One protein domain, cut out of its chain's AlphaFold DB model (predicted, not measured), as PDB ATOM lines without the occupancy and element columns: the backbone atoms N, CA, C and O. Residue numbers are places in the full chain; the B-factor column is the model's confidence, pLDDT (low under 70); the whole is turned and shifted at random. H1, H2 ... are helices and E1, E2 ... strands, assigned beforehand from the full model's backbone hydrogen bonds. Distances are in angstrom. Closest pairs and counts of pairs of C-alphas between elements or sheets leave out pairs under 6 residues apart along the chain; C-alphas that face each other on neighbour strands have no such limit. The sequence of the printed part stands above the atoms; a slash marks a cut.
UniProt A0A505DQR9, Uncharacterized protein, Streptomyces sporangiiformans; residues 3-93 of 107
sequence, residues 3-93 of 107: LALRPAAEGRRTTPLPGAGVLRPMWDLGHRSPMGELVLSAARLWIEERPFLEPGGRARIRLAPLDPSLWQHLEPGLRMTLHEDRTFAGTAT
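Overview. This is residues 3 to 93 of the 107 residues of an uncharacterized protein of Streptomyces sporangiiformans (UniProt A0A505DQR9). The domain is a small closed barrel of six antiparallel strands, with the short helix H1 outside it. The E2 and E3 hairpin reaches out at one end of the long axis, and the link between E3 and E4 lies at the other end. The printed part has 91 residues, with six named strands and one named helix in the order E1, E2, E3, E4, H1, E5, E6; round the ring run E1, E4, E3, E2, E5, E6 and back to E1. The class is mostly strand, although under half of the residues are in named elements. The whole is compact, with a radius of gyration of the C-alphas of 12.8 A and spans of 36 by 25 by 24 A.

Along the chain. The longest strand, E3, covers residues 38 to 47, 25.9 A from first to last C-alpha, and bends by 60 degrees at residue 44. E4 is residues 58 to 65, 20.6 A, and E2 is residues 26 to 32, 14.2 A. E5, residues 79 to 84, measures 16.8 A, and E6, residues 87 to 93, measures 18.3 A, ending at C-alpha 93 at (23.046, -32.537, 97.851). E1 is residues 3 to 5 and begins at C-alpha 3 at (27.887, -36.906, 98.448). H1 is residues 68 to 71, with C-alpha 68 at (32.144, -18.290, 102.904).

Arrangement. E2, E3 and E4 form a meander, each strand the antiparallel neighbour of the one before. With E1 they form a Greek key, in which the first strand, E1, is the antiparallel neighbour of the fourth, E4. The pairing of E3 is staggered, with E2 over residues 38 to 42 and with E4 over residues 43 to 47. In the hairpin of E2 and E3, N 27 and O 41 are 2.8 A apart; in that of E3 and E4, N 44 and O 64 are 2.8 A apart. E1 pairs with E4 through N 3 and O 59, 2.9 A, and with E6 through N 4 and O 91, 2.9 A. E5 pairs with E2 through N 83 and O 26, 2.8 A, and forms a hairpin with E6, where N 80 and O 92 are 2.9 A apart. H1 is on the barrel at a height over the sheet of 5.7 A, over none of the strands; the closest C-alphas of H1 and E3 are those of Leu 70 and Ser 41, 7.0 A apart. H1 is too short for an O i to N i+4 pair; its one O i to N i+3 pair is within hydrogen-bond range.

Size, cuts and confidence. The C-alphas farthest apart, those of Met 35 and Glu 49, are 40.1 A apart. The printed part has no cut. The link from E1 to E2 is long, and its residues 17 to 18 pair antiparallel with residues 52 to 53. The mean pLDDT of the printed part is 89.2, and residue 11 is under 70.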
ATOM      1  N   LEU A   3      27.002 -36.852  99.614       95.31
ATOM      2  CA  LEU A   3      27.887 -36.906  98.448       95.31
ATOM      3  C   LEU A   3      27.842 -38.295  97.819       95.31
ATOM      4  O   LEU A   3      28.078 -39.285  98.506       95.31
ATOM      5  N   ALA A   4      27.645 -38.344  96.504       95.06
ATOM      6  CA  ALA A   4      27.854 -39.520  95.672       95.06
ATOM      7  C   ALA A   4      29.026 -39.277  94.709       95.06
ATOM      8  O   ALA A   4      29.005 -38.334  93.911       95.06
ATOM      9  N   LEU A   5      30.051 -40.126  94.786       92.38
ATOM     10  CA  LEU A   5      31.171 -40.117  93.850       92.38
ATOM     11  C   LEU A   5      30.816 -40.866  92.571       92.38
ATOM     12  O   LEU A   5      30.024 -41.808  92.569       92.38
ATOM     13  N   ARG A   6      31.451 -40.469  91.471       90.31
ATOM     14  CA  ARG A   6      31.389 -41.227  90.223       90.31
ATOM     15  C   ARG A   6      32.167 -42.542  90.359       90.31
ATOM     16  O   ARG A   6      33.188 -42.557  91.054       90.31
ATOM     17  N   PRO A   7      31.716 -43.632  89.712       84.94
ATOM     18  CA  PRO A   7      32.496 -44.862  89.612       84.94
ATOM     19  C   PRO A   7      33.875 -44.601  89.002       84.94
ATOM     20  O   PRO A   7      34.021 -43.705  88.171       84.94
ATOM     21  N   ALA A   8      34.872 -45.418  89.348       81.81
ATOM     22  CA  ALA A   8      36.234 -45.272  88.820       81.81
ATOM     23  C   ALA A   8      36.305 -45.352  87.281       81.81
ATOM     24  O   ALA A   8      37.182 -44.751  86.676       81.81
ATOM     25  N   ALA A   9      35.369 -46.064  86.641       77.06
ATOM     26  CA  ALA A   9      35.273 -46.145  85.181       77.06
ATOM     27  C   ALA A   9      34.764 -44.847  84.520       77.06
ATOM     28  O   ALA A   9      34.916 -44.656  83.318       77.06
ATOM     29  N   GLU A  10      34.135 -43.965  85.297       76.50
ATOM     30  CA  GLU A  10      33.398 -42.793  84.817       76.50
ATOM     31  C   GLU A  10      33.908 -41.469  85.399       76.50
ATOM     32  O   GLU A  10      33.392 -40.398  85.069       76.50
ATOM     33  N   GLY A  11      34.867 -41.544  86.315       68.62
ATOM     34  CA  GLY A  11      35.497 -40.422  86.985       68.62
ATOM     35  C   GLY A  11      37.008 -40.598  86.996       68.62
ATOM     36  O   GLY A  11      37.532 -41.673  86.727       68.62
ATOM     37  N   ARG A  12      37.735 -39.532  87.324       74.31
ATOM     38  CA  ARG A  12      39.204 -39.578  87.349       74.31
ATOM     39  C   ARG A  12      39.763 -40.376  88.528       74.31
ATOM     40  O   ARG A  12      40.897 -40.847  88.476       74.31
ATOM     41  N   ARG A  13      38.995 -40.479  89.614       73.31
ATOM     42  CA  ARG A  13      39.476 -41.036  90.872       73.31
ATOM     43  C   ARG A  13      39.463 -42.560  90.835       73.31
ATOM     44  O   ARG A  13      38.404 -43.180  90.805       73.31
ATOM     45  N   THR A  14      40.650 -43.146  90.902       75.44
ATOM     46  CA  THR A  14      40.858 -44.592  91.068       75.44
ATOM     47  C   THR A  14      41.201 -44.972  92.507       75.44
ATOM     48  O   THR A  14      41.207 -46.151  92.842       75.44
ATOM     49  N   THR A  15      41.467 -43.984  93.366       79.31
ATOM     50  CA  THR A  15      41.831 -44.169  94.774       79.31
ATOM     51  C   THR A  15      40.731 -43.663  95.712       79.31
ATOM     52  O   THR A  15      39.986 -42.751  95.341       79.31
ATOM     53  N   PRO A  16      40.644 -44.169  96.950       82.88
ATOM     54  CA  PRO A  16      39.662 -43.689  97.918       82.88
ATOM     55  C   PRO A  16      39.841 -42.196  98.236       82.88
ATOM     56  O   PRO A  16      40.961 -41.685  98.304       82.88
ATOM     57  N   LEU A  17      38.732 -41.486  98.451       84.50
ATOM     58  CA  LEU A  17      38.712 -40.103  98.926       84.50
ATOM     59  C   LEU A  17      38.906 -40.092 100.455       84.50
ATOM     60  O   LEU A  17      38.041 -40.611 101.160       84.50
ATOM     61  N   PRO A  18      39.993 -39.514 100.999       84.69
ATOM     62  CA  PRO A  18      40.219 -39.433 102.441       84.69
ATOM     63  C   PRO A  18      39.257 -38.453 103.128       84.69
ATOM     64  O   PRO A  18      39.080 -37.316 102.691       84.69
ATOM     65  N   GLY A  19      38.677 -38.877 104.252       83.81
ATOM     66  CA  GLY A  19      37.635 -38.155 104.991       83.81
ATOM     67  C   GLY A  19      38.113 -37.206 106.087       83.81
ATOM     68  O   GLY A  19      37.294 -36.730 106.864       83.81
ATOM     69  N   ALA A  20      39.416 -36.939 106.187       86.25
ATOM     70  CA  ALA A  20      40.016 -36.251 107.333       86.25
ATOM     71  C   ALA A  20      40.170 -34.719 107.180       86.25
ATOM     72  O   ALA A  20      40.954 -34.112 107.907       86.25
ATOM     73  N   GLY A  21      39.495 -34.062 106.228       80.50
ATOM     74  CA  GLY A  21      39.612 -32.601 106.052       80.50
ATOM     75  C   GLY A  21      40.897 -32.119 105.377       80.50
ATOM     76  O   GLY A  21      41.104 -30.913 105.248       80.50
ATOM     77  N   VAL A  22      41.765 -33.040 104.948       82.75
ATOM     78  CA  VAL A  22      43.053 -32.728 104.300       82.75
ATOM     79  C   VAL A  22      42.845 -32.208 102.878       82.75
ATOM     80  O   VAL A  22      43.589 -31.348 102.405       82.75
ATOM     81  N   LEU A  23      41.814 -32.707 102.194       82.69
ATOM     82  CA  LEU A  23      41.515 -32.303 100.831       82.69
ATOM     83  C   LEU A  23      40.769 -30.971 100.780       82.69
ATOM     84  O   LEU A  23      39.929 -30.661 101.627       82.69
ATOM     85  N   ARG A  24      41.059 -30.221  99.714       88.81
ATOM     86  CA  ARG A  24      40.362 -28.992  99.328       88.81
ATOM     87  C   ARG A  24      39.773 -29.141  97.926       88.81
ATOM     88  O   ARG A  24      40.273 -28.515  96.994       88.81
ATOM     89  N   PRO A  25      38.780 -30.027  97.753       89.44
ATOM     90  CA  PRO A  25      38.109 -30.170  96.476       89.44
ATOM     91  C   PRO A  25      37.432 -28.877  96.022       89.44
ATOM     92  O   PRO A  25      37.071 -28.017  96.831       89.44
ATOM     93  N   MET A  26      37.224 -28.799  94.712       93.38
ATOM     94  CA  MET A  26      36.567 -27.693  94.036       93.38
ATOM     95  C   MET A  26      35.103 -28.036  93.762       93.38
ATOM     96  O   MET A  26      34.779 -29.178  93.447       93.38
ATOM     97  N   TRP A  27      34.220 -27.052  93.885       94.62
ATOM     98  CA  TRP A  27      32.777 -27.237  93.778       94.62
ATOM     99  C   TRP A  27      32.173 -26.257  92.780       94.62
ATOM    100  O   TRP A  27      32.430 -25.057  92.870       94.62
ATOM    101  N   ASP A  28      31.351 -26.753  91.857       94.38
ATOM    102  CA  ASP A  28      30.441 -25.901  91.086       94.38
ATOM    103  C   ASP A  28      29.204 -25.629  91.943       94.38
ATOM    104  O   ASP A  28      28.425 -26.540  92.247       94.38
ATOM    105  N   LEU A  29      29.045 -24.366  92.336       93.44
ATOM    106  CA  LEU A  29      27.915 -23.880  93.130       93.44
ATOM    107  C   LEU A  29      26.839 -23.196  92.269       93.44
ATOM    108  O   LEU A  29      25.912 -22.593  92.811       93.44
ATOM    109  N   GLY A  30      26.977 -23.251  90.941       91.38
ATOM    110  CA  GLY A  30      26.134 -22.553  89.972       91.38
ATOM    111  C   GLY A  30      26.632 -21.151  89.609       91.38
ATOM    112  O   GLY A  30      25.990 -20.465  88.815       91.38
ATOM    113  N   HIS A  31      27.768 -20.712  90.157       90.69
ATOM    114  CA  HIS A  31      28.345 -19.402  89.859       90.69
ATOM    115  C   HIS A  31      29.012 -19.375  88.483       90.69
ATOM    116  O   HIS A  31      29.659 -20.332  88.049       90.69
ATOM    117  N   ARG A  32      28.874 -18.236  87.803       91.00
ATOM    118  CA  ARG A  32      29.490 -17.971  86.500       91.00
ATOM    119  C   ARG A  32      30.268 -16.662  86.549       91.00
ATOM    120  O   ARG A  32      29.853 -15.724  87.228       91.00
ATOM    121  N   SER A  33      31.388 -16.598  85.834       89.31
ATOM    122  CA  SER A  33      32.132 -15.350  85.658       89.31
ATOM    123  C   SER A  33      31.332 -14.380  84.773       89.31
ATOM    124  O   SER A  33      30.403 -14.810  84.083       89.31
ATOM    125  N   PRO A  34      31.702 -13.087  84.706       91.44
ATOM    126  CA  PRO A  34      31.083 -12.149  83.764       91.44
ATOM    127  C   PRO A  34      31.173 -12.598  82.297       91.44
ATOM    128  O   PRO A  34      30.342 -12.212  81.482       91.44
ATOM    129  N   MET A  35      32.161 -13.435  81.966       92.12
ATOM    130  CA  MET A  35      32.354 -14.014  80.633       92.12
ATOM    131  C   MET A  35      31.613 -15.355  80.448       92.12
ATOM    132  O   MET A  35      31.709 -15.976  79.395       92.12
ATOM    133  N   GLY A  36      30.861 -15.809  81.457       90.62
ATOM    134  CA  GLY A  36      30.071 -17.045  81.427       90.62
ATOM    135  C   GLY A  36      30.840 -18.310  81.818       90.62
ATOM    136  O   GLY A  36      30.283 -19.406  81.771       90.62
ATOM    137  N   GLU A  37      32.103 -18.192  82.227       89.06
ATOM    138  CA  GLU A  37      32.917 -19.345  82.613       89.06
ATOM    139  C   GLU A  37      32.484 -19.917  83.963       89.06
ATOM    140  O   GLU A  37      31.937 -19.217  84.814       89.06
ATOM    141  N   LEU A  38      32.749 -21.207  84.181       87.38
ATOM    142  CA  LEU A  38      32.487 -21.858  85.458       87.38
ATOM    143  C   LEU A  38      33.385 -21.296  86.569       87.38
ATOM    144  O   LEU A  38      34.609 -21.333  86.450       87.38
ATOM    145  N   VAL A  39      32.775 -20.858  87.673       90.50
ATOM    146  CA  VAL A  39      33.496 -20.476  88.892       90.50
ATOM    147  C   VAL A  39      33.442 -21.639  89.873       90.50
ATOM    148  O   VAL A  39      32.371 -22.045  90.319       90.50
ATOM    149  N   LEU A  40      34.615 -22.187  90.185       92.12
ATOM    150  CA  LEU A  40      34.768 -23.301  91.110       92.12
ATOM    151  C   LEU A  40      35.233 -22.799  92.478       92.12
ATOM    152  O   LEU A  40      36.235 -22.093  92.583       92.12
ATOM    153  N   SER A  41      34.527 -23.219  93.525       92.81
ATOM    154  CA  SER A  41      34.754 -22.783  94.903       92.81
ATOM    155  C   SER A  41      35.374 -23.902  95.733       92.81
ATOM    156  O   SER A  41      34.875 -25.025  95.743       92.81
ATOM    157  N   ALA A  42      36.457 -23.617  96.455       92.38
ATOM    158  CA  ALA A  42      37.116 -24.616  97.293       92.38
ATOM    159  C   ALA A  42      36.457 -24.735  98.679       92.38
ATOM    160  O   ALA A  42      36.122 -23.730  99.314       92.38
ATOM    161  N   ALA A  43      36.353 -25.964  99.191       93.31
ATOM    162  CA  ALA A  43      35.952 -26.246 100.571       93.31
ATOM    163  C   ALA A  43      36.774 -27.396 101.159       93.31
ATOM    164  O   ALA A  43      37.158 -28.318 100.442       93.31
ATOM    165  N   ARG A  44      37.022 -27.367 102.472       93.00
ATOM    166  CA  ARG A  44      37.519 -28.546 103.198       93.00
ATOM    167  C   ARG A  44      36.397 -29.570 103.329       93.00
ATOM    168  O   ARG A  44      35.249 -29.180 103.536       93.00
ATOM    169  N   LEU A  45      36.741 -30.852 103.230       92.69
ATOM    170  CA  LEU A  45      35.783 -31.960 103.233       92.69
ATOM    171  C   LEU A  45      36.102 -32.986 104.319       92.69
ATOM    172  O   LEU A  45      37.201 -33.541 104.346       92.69
ATOM    173  N   TRP A  46      35.102 -33.293 105.143       93.50
ATOM    174  CA  TRP A  46      35.124 -34.411 106.088       93.50
ATOM    175  C   TRP A  46      34.046 -35.425 105.748       93.50
ATOM    176  O   TRP A  46      32.947 -35.041 105.353       93.50
ATOM    177  N   ILE A  47      34.354 -36.708 105.907       93.75
ATOM    178  CA  ILE A  47      33.359 -37.782 105.842       93.75
ATOM    179  C   ILE A  47      32.955 -38.100 107.282       93.75
ATOM    180  O   ILE A  47      33.820 -38.332 108.120       93.75
ATOM    181  N   GLU A  48      31.653 -38.112 107.573       90.25
ATOM    182  CA  GLU A  48      31.173 -38.231 108.960       90.25
ATOM    183  C   GLU A  48      31.365 -39.626 109.556       90.25
ATOM    184  O   GLU A  48      31.655 -39.769 110.738       90.25
ATOM    185  N   GLU A  49      31.178 -40.665 108.745       85.19
ATOM    186  CA  GLU A  49      30.988 -42.030 109.258       85.19
ATOM    187  C   GLU A  49      32.168 -42.954 108.952       85.19
ATOM    188  O   GLU A  49      32.240 -44.066 109.471       85.19
ATOM    189  N   ARG A  50      33.066 -42.543 108.050       87.19
ATOM    190  CA  ARG A  50      34.114 -43.411 107.504       87.19
ATOM    191  C   ARG A  50      35.400 -42.633 107.236       87.19
ATOM    192  O   ARG A  50      35.335 -41.481 106.816       87.19
ATOM    193  N   PRO A  51      36.570 -43.269 107.398       86.25
ATOM    194  CA  PRO A  51      37.856 -42.620 107.144       86.25
ATOM    195  C   PRO A  51      38.118 -42.354 105.654       86.25
ATOM    196  O   PRO A  51      38.926 -41.486 105.322       86.25
ATOM    197  N   PHE A  52      37.446 -43.078 104.758       89.88
ATOM    198  CA  PHE A  52      37.577 -42.929 103.313       89.88
ATOM    199  C   PHE A  52      36.270 -43.268 102.584       89.88
ATOM    200  O   PHE A  52      35.410 -43.980 103.109       89.88
ATOM    201  N   LEU A  53      36.135 -42.744 101.365       90.81
ATOM    202  CA  LEU A  53      35.036 -43.027 100.445       90.81
ATOM    203  C   LEU A  53      35.586 -43.569  99.125       90.81
ATOM    204  O   LEU A  53      36.305 -42.871  98.413       90.81
ATOM    205  N   GLU A  54      35.230 -44.806  98.801       91.38
ATOM    206  CA  GLU A  54      35.605 -45.452  97.541       91.38
ATOM    207  C   GLU A  54      34.990 -44.742  96.321       91.38
ATOM    208  O   GLU A  54      33.902 -44.161  96.431       91.38
ATOM    209  N   PRO A  55      35.625 -44.817  95.136       89.75
ATOM    210  CA  PRO A  55      34.985 -44.426  93.881       89.75
ATOM    211  C   PRO A  55      33.617 -45.106  93.706       89.75
ATOM    212  O   PRO A  55      33.450 -46.283  94.011       89.75
ATOM    213  N   GLY A  56      32.617 -44.363  93.228       91.00
ATOM    214  CA  GLY A  56      31.222 -44.830  93.146       91.00
ATOM    215  C   GLY A  56      30.476 -44.876  94.487       91.00
ATOM    216  O   GLY A  56      29.273 -45.129  94.515       91.00
ATOM    217  N   GLY A  57      31.165 -44.633  95.603       92.50
ATOM    218  CA  GLY A  57      30.576 -44.633  96.933       92.50
ATOM    219  C   GLY A  57      29.700 -43.410  97.206       92.50
ATOM    220  O   GLY A  57      29.834 -42.352  96.586       92.50
ATOM    221  N   ARG A  58      28.829 -43.547  98.209       95.00
ATOM    222  CA  ARG A  58      28.002 -42.467  98.756       95.00
ATOM    223  C   ARG A  58      28.207 -42.341 100.263       95.00
ATOM    224  O   ARG A  58      28.252 -43.361 100.954       95.00
ATOM    225  N   ALA A  59      28.319 -41.116 100.769       94.56
ATOM    226  CA  ALA A  59      28.448 -40.856 102.200       94.56
ATOM    227  C   ALA A  59      27.941 -39.467 102.600       94.56
ATOM    228  O   ALA A  59      27.888 -38.534 101.794       94.56
ATOM    229  N   ARG A  60      27.638 -39.322 103.894       95.56
ATOM    230  CA  ARG A  60      27.441 -38.015 104.515       95.56
ATOM    231  C   ARG A  60      28.784 -37.325 104.707       95.56
ATOM    232  O   ARG A  60      29.735 -37.916 105.219       95.56
ATOM    233  N   ILE A  61      28.830 -36.062 104.307       94.25
ATOM    234  CA  ILE A  61      30.014 -35.219 104.428       94.25
ATOM    235  C   ILE A  61      29.683 -33.891 105.103       94.25
ATOM    236  O   ILE A  61      28.577 -33.354 104.945       94.25
ATOM    237  N   ARG A  62      30.673 -33.316 105.779       94.00
ATOM    238  CA  ARG A  62      30.696 -31.901 106.155       94.00
ATOM    239  C   ARG A  62      31.628 -31.134 105.233       94.00
ATOM    240  O   ARG A  62      32.700 -31.620 104.871       94.00
ATOM    241  N   LEU A  63      31.204 -29.926 104.877       93.56
ATOM    242  CA  LEU A  63      32.003 -28.979 104.116       93.56
ATOM    243  C   LEU A  63      32.245 -27.728 104.950       93.56
ATOM    244  O   LEU A  63      31.318 -27.219 105.574       93.56
ATOM    245  N   ALA A  64      33.479 -27.232 104.924       92.62
ATOM    246  CA  ALA A  64      33.814 -25.903 105.421       92.62
ATOM    247  C   ALA A  64      34.348 -25.065 104.249       92.62
ATOM    248  O   ALA A  64      35.437 -25.370 103.743       92.62
ATOM    249  N   PRO A  65      33.595 -24.046 103.798       92.75
ATOM    250  CA  PRO A  65      34.034 -23.130 102.752       92.75
ATOM    251  C   PRO A  65      35.381 -22.488 103.082       92.75
ATOM    252  O   PRO A  65      35.613 -22.089 104.224       92.75
ATOM    253  N   LEU A  66      36.261 -22.357 102.085       91.44
ATOM    254  CA  LEU A  66      37.460 -21.525 102.237       91.44
ATOM    255  C   LEU A  66      37.128 -20.033 102.118       91.44
ATOM    256  O   LEU A  66      37.715 -19.228 102.831       91.44
ATOM    257  N   ASP A  67      36.182 -19.692 101.243       90.81
ATOM    258  CA  ASP A  67      35.578 -18.365 101.140       90.81
ATOM    259  C   ASP A  67      34.066 -18.499 101.373       90.81
ATOM    260  O   ASP A  67      33.346 -18.914 100.460       90.81
ATOM    261  N   PRO A  68      33.566 -18.190 102.583       89.69
ATOM    262  CA  PRO A  68      32.144 -18.290 102.904       89.69
ATOM    263  C   PRO A  68      31.239 -17.426 102.019       89.69
ATOM    264  O   PRO A  68      30.065 -17.755 101.857       89.69
ATOM    265  N   SER A  69      31.760 -16.349 101.419       89.31
ATOM    266  CA  SER A  69      30.968 -15.412 100.609       89.31
ATOM    267  C   SER A  69      30.346 -16.085  99.391       89.31
ATOM    268  O   SER A  69      29.218 -15.778  99.015       89.31
ATOM    269  N   LEU A  70      31.045 -17.072  98.828       90.31
ATOM    270  CA  LEU A  70      30.586 -17.827  97.663       90.31
ATOM    271  C   LEU A  70      29.545 -18.909  98.003       90.31
ATOM    272  O   LEU A  70      29.029 -19.562  97.102       90.31
ATOM    273  N   TRP A  71      29.252 -19.132  99.285       92.00
ATOM    274  CA  TRP A  71      28.409 -20.236  99.762       92.00
ATOM    275  C   TRP A  71      27.116 -19.745 100.430       92.00
ATOM    276  O   TRP A  71      26.326 -20.561 100.897       92.00
ATOM    277  N   GLN A  72      26.885 -18.427 100.474       90.25
ATOM    278  CA  GLN A  72      25.748 -17.823 101.181       90.25
ATOM    279  C   GLN A  72      24.385 -18.141 100.548       90.25
ATOM    280  O   GLN A  72      23.377 -18.086 101.239       90.25
ATOM    281  N   HIS A  73      24.339 -18.469  99.251       90.06
ATOM    282  CA  HIS A  73      23.100 -18.767  98.516       90.06
ATOM    283  C   HIS A  73      22.685 -20.242  98.574       90.06
ATOM    284  O   HIS A  73      21.762 -20.652  97.870       90.06
ATOM    285  N   LEU A  74      23.425 -21.070  99.313       92.62
ATOM    286  CA  LEU A  74      23.098 -22.481  99.426       92.62
ATOM    287  C   LEU A  74      21.830 -22.664 100.250       92.62
ATOM    288  O   LEU A  74      21.608 -21.963 101.226       92.62
ATOM    289  N   GLU A  75      21.052 -23.677  99.885       94.00
ATOM    290  CA  GLU A  75      19.819 -24.056 100.571       94.00
ATOM    291  C   GLU A  75      19.727 -25.587 100.648       94.00
ATOM    292  O   GLU A  75      20.217 -26.273  99.736       94.00
ATOM    293  N   PRO A  76      19.108 -26.169 101.692       96.00
ATOM    294  CA  PRO A  76      18.812 -27.596 101.733       96.00
ATOM    295  C   PRO A  76      18.077 -28.073 100.472       96.00
ATOM    296  O   PRO A  76      17.156 -27.432  99.976       96.00
ATOM    297  N   GLY A  77      18.497 -29.219  99.937       95.56
ATOM    298  CA  GLY A  77      18.005 -29.771  98.675       95.56
ATOM    299  C   GLY A  77      18.769 -29.298  97.434       95.56
ATOM    300  O   GLY A  77      18.698 -29.972  96.402       95.56
ATOM    301  N   LEU A  78      19.559 -28.220  97.520       95.00
ATOM    302  CA  LEU A  78      20.376 -27.764  96.398       95.00
ATOM    303  C   LEU A  78      21.422 -28.818  96.023       95.00
ATOM    304  O   LEU A  78      22.032 -29.463  96.881       95.00
ATOM    305  N   ARG A  79      21.629 -28.997  94.718       95.75
ATOM    306  CA  ARG A  79      22.606 -29.929  94.166       95.75
ATOM    307  C   ARG A  79      23.808 -29.169  93.628       95.75
ATOM    308  O   ARG A  79      23.658 -28.279  92.802       95.75
ATOM    309  N   MET A  80      24.986 -29.573  94.073       94.62
ATOM    310  CA  MET A  80      26.273 -29.048  93.633       94.62
ATOM    311  C   MET A  80      27.141 -30.179  93.101       94.62
ATOM    312  O   MET A  80      26.929 -31.353  93.429       94.62
ATOM    313  N   THR A  81      28.117 -29.836  92.272       94.81
ATOM    314  CA  THR A  81      29.005 -30.839  91.688       94.81
ATOM    315  C   THR A  81      30.411 -30.705  92.236       94.81
ATOM    316  O   THR A  81      30.934 -29.611  92.433       94.81
ATOM    317  N   LEU A  82      31.006 -31.856  92.520       93.50
ATOM    318  CA  LEU A  82      32.384 -31.977  92.951       93.50
ATOM    319  C   LEU A  82      33.267 -32.060  91.709       93.50
ATOM    320  O   LEU A  82      33.059 -32.929  90.860       93.50
ATOM    321  N   HIS A  83      34.288 -31.217  91.652       90.38
ATOM    322  CA  HIS A  83      35.319 -31.227  90.631       90.38
ATOM    323  C   HIS A  83      36.693 -31.510  91.247       90.38
ATOM    324  O   HIS A  83      37.083 -30.956  92.278       90.38
ATOM    325  N   GLU A  84      37.447 -32.370  90.571       80.25
ATOM    326  CA  GLU A  84      38.890 -32.509  90.760       80.25
ATOM    327  C   GLU A  84      39.591 -31.874  89.568       80.25
ATOM    328  O   GLU A  84      39.437 -32.325  88.427       80.25
ATOM    329  N   ASP A  85      40.324 -30.794  89.828       75.56
ATOM    330  CA  ASP A  85      40.787 -29.849  88.817       75.56
ATOM    331  C   ASP A  85      39.605 -29.281  88.011       75.56
ATOM    332  O   ASP A  85      38.888 -28.397  88.473       75.56
ATOM    333  N   ARG A  86      39.357 -29.813  86.810       72.50
ATOM    334  CA  ARG A  86      38.188 -29.491  85.972       72.50
ATOM    335  C   ARG A  86      37.324 -30.710  85.653       72.50
ATOM    336  O   ARG A  86      36.330 -30.582  84.947       72.50
ATOM    337  N   THR A  87      37.667 -31.884  86.181       82.06
ATOM    338  CA  THR A  87      36.924 -33.120  85.914       82.06
ATOM    339  C   THR A  87      35.819 -33.299  86.941       82.06
ATOM    340  O   THR A  87      36.073 -33.252  88.143       82.06
ATOM    341  N   PHE A  88      34.602 -33.543  86.466       86.38
ATOM    342  CA  PHE A  88      33.471 -33.897  87.311       86.38
ATOM    343  C   PHE A  88      33.736 -35.229  88.034       86.38
ATOM    344  O   PHE A  88      33.947 -36.264  87.402       86.38
ATOM    345  N   ALA A  89      33.738 -35.195  89.363       89.19
ATOM    346  CA  ALA A  89      34.080 -36.330  90.217       89.19
ATOM    347  C   ALA A  89      32.893 -36.832  91.053       89.19
ATOM    348  O   ALA A  89      32.930 -37.953  91.564       89.19
ATOM    349  N   GLY A  90      31.828 -36.043  91.188       92.81
ATOM    350  CA  GLY A  90      30.663 -36.449  91.961       92.81
ATOM    351  C   GLY A  90      29.601 -35.371  92.088       92.81
ATOM    352  O   GLY A  90      29.729 -34.256  91.589       92.81
ATOM    353  N   THR A  91      28.528 -35.721  92.778       95.62
ATOM    354  CA  THR A  91      27.392 -34.843  93.047       95.62
ATOM    355  C   THR A  91      27.115 -34.842  94.536       95.62
ATOM    356  O   THR A  91      27.028 -35.913  95.134       95.62
ATOM    357  N   ALA A  92      26.937 -33.662  95.121       96.06
ATOM    358  CA  ALA A  92      26.449 -33.539  96.483       96.06
ATOM    359  C   ALA A  92      25.109 -32.813  96.539       96.06
ATOM    360  O   ALA A  92      24.859 -31.869  95.788       96.06
ATOM    361  N   THR A  93      24.265 -33.241  97.469       97.25
ATOM    362  CA  THR A  93      23.046 -32.537  97.851       97.25
ATOM    363  C   THR A  93      23.227 -31.924  99.237       97.25
ATOM    364  O   THR A  93      23.651 -32.593 100.190       97.25
TER     365      THR A  93